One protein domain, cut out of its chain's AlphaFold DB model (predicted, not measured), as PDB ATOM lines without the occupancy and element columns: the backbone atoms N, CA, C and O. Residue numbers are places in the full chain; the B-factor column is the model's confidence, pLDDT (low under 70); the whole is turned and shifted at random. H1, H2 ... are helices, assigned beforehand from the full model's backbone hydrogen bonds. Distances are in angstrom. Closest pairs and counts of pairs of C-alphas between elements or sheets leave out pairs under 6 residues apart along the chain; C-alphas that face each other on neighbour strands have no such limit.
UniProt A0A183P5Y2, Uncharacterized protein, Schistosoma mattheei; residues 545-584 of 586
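Overview. This is residues 545 to 584 of the 586 residues of an uncharacterized protein of Schistosoma mattheei (UniProt A0A183P5Y2). Two short helices, H1 and H2, lie apart, joined by a long winding link that first runs from H1 away from H2, then turns and folds back to reach H2. Residues 555 to 560 of this link stick out at the end far from H2. The printed part has 40 residues, with no named strand; the class is all helix, though only 16 residues are in named elements. It is only just compact, close to loose, with a radius of gyration of the C-alphas of 10.6 A and spans of 27 by 18 by 14 A.

Along the chain. H1, residues 545 to 552, begins at C-alpha 545 (335.480, 187.899, 222.675) and is 11.0 A long from first to last C-alpha. H2, residues 575 to 582, is 10.6 A long and ends at C-alpha 582 (342.099, 175.645, 211.026).

Arrangement. H1 and H2 are apart, with no C-alpha of the one within 8 A of the other. Residues 555 to 560 stand free. In H1 and H2 every O i to N i+4 pair is within hydrogen-bond range.

Size, cuts and confidence. The C-alphas of Phe 557 and Ile 582, the two farthest apart, are 28.5 A apart. The printed part has no cut. The link from H1 to H2, residues 553 to 574, is long. The mean pLDDT of the printed part is 89.5, and no printed residue is under 70.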
ATOM      1  N   VAL A 545     336.383 188.220 223.794       92.00
ATOM      2  CA  VAL A 545     335.480 187.899 222.675       92.00
ATOM      3  C   VAL A 545     334.902 189.175 222.060       92.00
ATOM      4  O   VAL A 545     335.023 189.376 220.853       92.00
ATOM      5  N   GLY A 546     334.335 190.074 222.868       92.12
ATOM      6  CA  GLY A 546     333.755 191.328 222.384       92.12
ATOM      7  C   GLY A 546     334.792 192.281 221.785       92.12
ATOM      8  O   GLY A 546     334.523 192.882 220.749       92.12
ATOM      9  N   LEU A 547     336.007 192.345 222.343       92.69
ATOM     10  CA  LEU A 547     337.128 193.068 221.732       92.69
ATOM     11  C   LEU A 547     337.518 192.474 220.369       92.69
ATOM     12  O   LEU A 547     337.697 193.222 219.410       92.69
ATOM     13  N   CYS A 548     337.596 191.143 220.258       90.81
ATOM     14  CA  CYS A 548     337.881 190.465 218.991       90.81
ATOM     15  C   CYS A 548     336.804 190.763 217.926       90.81
ATOM     16  O   CYS A 548     337.139 191.129 216.799       90.81
ATOM     17  N   ARG A 549     335.513 190.708 218.295       90.44
ATOM     18  CA  ARG A 549     334.397 191.095 217.409       90.44
ATOM     19  C   ARG A 549     334.478 192.569 216.992       90.44
ATOM     20  O   ARG A 549     334.352 192.865 215.806       90.44
ATOM     21  N   GLN A 550     334.743 193.486 217.926       91.31
ATOM     22  CA  GLN A 550     334.814 194.924 217.638       91.31
ATOM     23  C   GLN A 550     335.980 195.276 216.703       91.31
ATOM     24  O   GLN A 550     335.812 196.067 215.775       91.31
ATOM     25  N   LEU A 551     337.153 194.668 216.894       91.75
ATOM     26  CA  LEU A 551     338.331 194.941 216.064       91.75
ATOM     27  C   LEU A 551     338.190 194.419 214.625       91.75
ATOM     28  O   LEU A 551     338.756 195.013 213.714       91.75
ATOM     29  N   ARG A 552     337.365 193.396 214.370       87.50
ATOM     30  CA  ARG A 552     337.011 192.982 212.994       87.50
ATOM     31  C   ARG A 552     336.189 194.020 212.242       87.50
ATOM     32  O   ARG A 552     336.201 194.018 211.010       87.50
ATOM     33  N   GLN A 553     335.483 194.881 212.967       89.38
ATOM     34  CA  GLN A 553     334.676 195.970 212.422       89.38
ATOM     35  C   GLN A 553     335.476 197.272 212.273       89.38
ATOM     36  O   GLN A 553     334.933 198.243 211.761       89.38
ATOM     37  N   ILE A 554     336.762 197.318 212.664       90.44
ATOM     38  CA  ILE A 554     337.541 198.569 212.687       90.44
ATOM     39  C   ILE A 554     337.597 199.281 211.326       90.44
ATOM     40  O   ILE A 554     337.566 200.506 211.296       90.44
ATOM     41  N   ARG A 555     337.544 198.531 210.213       88.06
ATOM     42  CA  ARG A 555     337.470 199.066 208.839       88.06
ATOM     43  C   ARG A 555     336.247 199.954 208.552       88.06
ATOM     44  O   ARG A 555     336.194 200.577 207.504       88.06
ATOM     45  N   TRP A 556     335.235 199.954 209.424       91.00
ATOM     46  CA  TRP A 556     334.065 200.839 209.342       91.00
ATOM     47  C   TRP A 556     334.244 202.141 210.139       91.00
ATOM     48  O   TRP A 556     333.386 203.016 210.081       91.00
ATOM     49  N   PHE A 557     335.343 202.266 210.893       91.00
ATOM     50  CA  PHE A 557     335.637 203.393 211.784       91.00
ATOM     51  C   PHE A 557     336.993 204.059 211.491       91.00
ATOM     52  O   PHE A 557     337.169 205.228 211.823       91.00
ATOM     53  N   ALA A 558     337.952 203.332 210.903       89.00
ATOM     54  CA  ALA A 558     339.266 203.840 210.514       89.00
ATOM     55  C   ALA A 558     339.919 202.972 209.421       89.00
ATOM     56  O   ALA A 558     339.805 201.743 209.446       89.00
ATOM     57  N   ASP A 559     340.704 203.599 208.543       87.62
ATOM     58  CA  ASP A 559     341.493 202.950 207.482       87.62
ATOM     59  C   ASP A 559     342.763 202.259 208.022       87.62
ATOM     60  O   ASP A 559     343.887 202.500 207.578       87.62
ATOM     61  N   CYS A 560     342.605 201.395 209.026       86.19
ATOM     62  CA  CYS A 560     343.695 200.615 209.606       86.19
ATOM     63  C   CYS A 560     343.294 199.146 209.788       86.19
ATOM     64  O   CYS A 560     342.154 198.826 210.120       86.19
ATOM     65  N   ASN A 561     344.240 198.227 209.578       86.12
ATOM     66  CA  ASN A 561     344.022 196.810 209.861       86.12
ATOM     67  C   ASN A 561     344.383 196.506 211.325       86.12
ATOM     68  O   ASN A 561     345.485 196.831 211.773       86.12
ATOM     69  N   ALA A 562     343.479 195.840 212.049       89.81
ATOM     70  CA  ALA A 562     343.705 195.397 213.423       89.81
ATOM     71  C   ALA A 562     344.955 194.509 213.562       89.81
ATOM     72  O   ALA A 562     345.673 194.630 214.554       89.81
ATOM     73  N   ASP A 563     345.264 193.688 212.550       87.56
ATOM     74  CA  ASP A 563     346.398 192.750 212.549       87.56
ATOM     75  C   ASP A 563     347.773 193.418 212.777       87.56
ATOM     76  O   ASP A 563     348.719 192.737 213.174       87.56
ATOM     77  N   TYR A 564     347.912 194.734 212.551       89.00
ATOM     78  CA  TYR A 564     349.169 195.459 212.790       89.00
ATOM     79  C   TYR A 564     349.468 195.720 214.274       89.00
ATOM     80  O   TYR A 564     350.633 195.865 214.642       89.00
ATOM     81  N   PHE A 565     348.443 195.809 215.127       91.06
ATOM     82  CA  PHE A 565     348.594 196.185 216.541       91.06
ATOM     83  C   PHE A 565     347.902 195.222 217.516       91.06
ATOM     84  O   PHE A 565     348.192 195.251 218.715       91.06
ATOM     85  N   PHE A 566     347.016 194.355 217.026       90.75
ATOM     86  CA  PHE A 566     346.309 193.352 217.808       90.75
ATOM     87  C   PHE A 566     346.609 191.938 217.274       90.75
ATOM     88  O   PHE A 566     346.444 191.691 216.079       90.75
ATOM     89  N   PRO A 567     347.035 190.980 218.121       91.31
ATOM     90  CA  PRO A 567     347.287 189.611 217.677       91.31
ATOM     91  C   PRO A 567     346.023 188.946 217.116       91.31
ATOM     92  O   PRO A 567     344.977 188.965 217.767       91.31
ATOM     93  N   ARG A 568     346.139 188.314 215.938       88.44
ATOM     94  CA  ARG A 568     345.027 187.635 215.249       88.44
ATOM     95  C   ARG A 568     344.250 186.716 216.196       88.44
ATOM     96  O   ARG A 568     344.834 185.854 216.853       88.44
ATOM     97  N   CYS A 569     342.935 186.909 216.251       89.50
ATOM     98  CA  CYS A 569     342.037 186.246 217.190       89.50
ATOM     99  C   CYS A 569     340.902 185.518 216.463       89.50
ATOM    100  O   CYS A 569     340.375 186.011 215.465       89.50
ATOM    101  N   PHE A 570     340.513 184.370 217.018       90.00
ATOM    102  CA  PHE A 570     339.411 183.531 216.558       90.00
ATOM    103  C   PHE A 570     338.577 183.088 217.766       90.00
ATOM    104  O   PHE A 570     339.117 182.826 218.846       90.00
ATOM    105  N   ILE A 571     337.266 183.042 217.587       90.50
ATOM    106  CA  ILE A 571     336.237 182.715 218.567       90.50
ATOM    107  C   ILE A 571     335.778 181.301 218.213       90.50
ATOM    108  O   ILE A 571     334.940 181.108 217.349       90.50
ATOM    109  N   ILE A 572     336.367 180.285 218.847       90.06
ATOM    110  CA  ILE A 572     336.228 178.872 218.430       90.06
ATOM    111  C   ILE A 572     334.783 178.322 218.555       90.06
ATOM    112  O   ILE A 572     334.480 177.259 218.015       90.06
ATOM    113  N   SER A 573     333.884 179.051 219.226       89.81
ATOM    114  CA  SER A 573     332.438 178.783 219.253       89.81
ATOM    115  C   SER A 573     331.670 179.298 218.024       89.81
ATOM    116  O   SER A 573     330.516 178.922 217.844       89.81
ATOM    117  N   GLU A 574     332.279 180.137 217.183       91.00
ATOM    118  CA  GLU A 574     331.753 180.569 215.883       91.00
ATOM    119  C   GLU A 574     332.348 179.669 214.780       91.00
ATOM    120  O   GLU A 574     333.565 179.489 214.700       91.00
ATOM    121  N   GLU A 575     331.499 179.075 213.933       90.62
ATOM    122  CA  GLU A 575     331.920 178.068 212.944       90.62
ATOM    123  C   GLU A 575     332.917 178.637 211.923       90.62
ATOM    124  O   GLU A 575     334.019 178.108 211.783       90.62
ATOM    125  N   ASP A 576     332.573 179.757 211.279       88.50
ATOM    126  CA  ASP A 576     333.406 180.433 210.270       88.50
ATOM    127  C   ASP A 576     334.802 180.777 210.806       88.50
ATOM    128  O   ASP A 576     335.806 180.747 210.090       88.50
ATOM    129  N   ASP A 577     334.866 181.079 212.099       88.69
ATOM    130  CA  ASP A 577     336.066 181.443 212.834       88.69
ATOM    131  C   ASP A 577     336.920 180.225 213.182       88.69
ATOM    132  O   ASP A 577     338.149 180.272 213.077       88.69
ATOM    133  N   ARG A 578     336.278 179.110 213.548       90.75
ATOM    134  CA  ARG A 578     336.936 177.817 213.744       90.75
ATOM    135  C   ARG A 578     337.530 177.307 212.433       90.75
ATOM    136  O   ARG A 578     338.688 176.891 212.427       90.75
ATOM    137  N   GLN A 579     336.798 177.412 211.324       90.88
ATOM    138  CA  GLN A 579     337.315 177.084 209.990       90.88
ATOM    139  C   GLN A 579     338.461 178.028 209.592       90.88
ATOM    140  O   GLN A 579     339.521 177.557 209.183       90.88
ATOM    141  N   SER A 580     338.312 179.339 209.818       88.38
ATOM    142  CA  SER A 580     339.357 180.349 209.567       88.38
ATOM    143  C   SER A 580     340.616 180.182 210.426       88.38
ATOM    144  O   SER A 580     341.691 180.640 210.030       88.38
ATOM    145  N   PHE A 581     340.495 179.568 211.605       90.81
ATOM    146  CA  PHE A 581     341.618 179.197 212.466       90.81
ATOM    147  C   PHE A 581     342.326 177.939 211.947       90.81
ATOM    148  O   PHE A 581     343.553 177.937 211.826       90.81
ATOM    149  N   ILE A 582     341.568 176.895 211.593       90.75
ATOM    150  CA  ILE A 582     342.099 175.645 211.026       90.75
ATOM    151  C   ILE A 582     342.850 175.938 209.719       90.75
ATOM    152  O   ILE A 582     344.025 175.597 209.600       90.75
ATOM    153  N   SER A 583     342.231 176.669 208.789       87.06
ATOM    154  CA  SER A 583     342.796 177.016 207.475       87.06
ATOM    155  C   SER A 583     343.963 178.018 207.510       87.06
ATOM    156  O   SER A 583     344.401 178.479 206.459       87.06
ATOM    157  N   LYS A 584     344.405 178.439 208.703       76.75
ATOM    158  CA  LYS A 584     345.579 179.304 208.933       76.75
ATOM    159  C   LYS A 584     346.568 178.701 209.944       76.75
ATOM    160  O   LYS A 584     347.496 179.392 210.367       76.75
TER     161      LYS A 584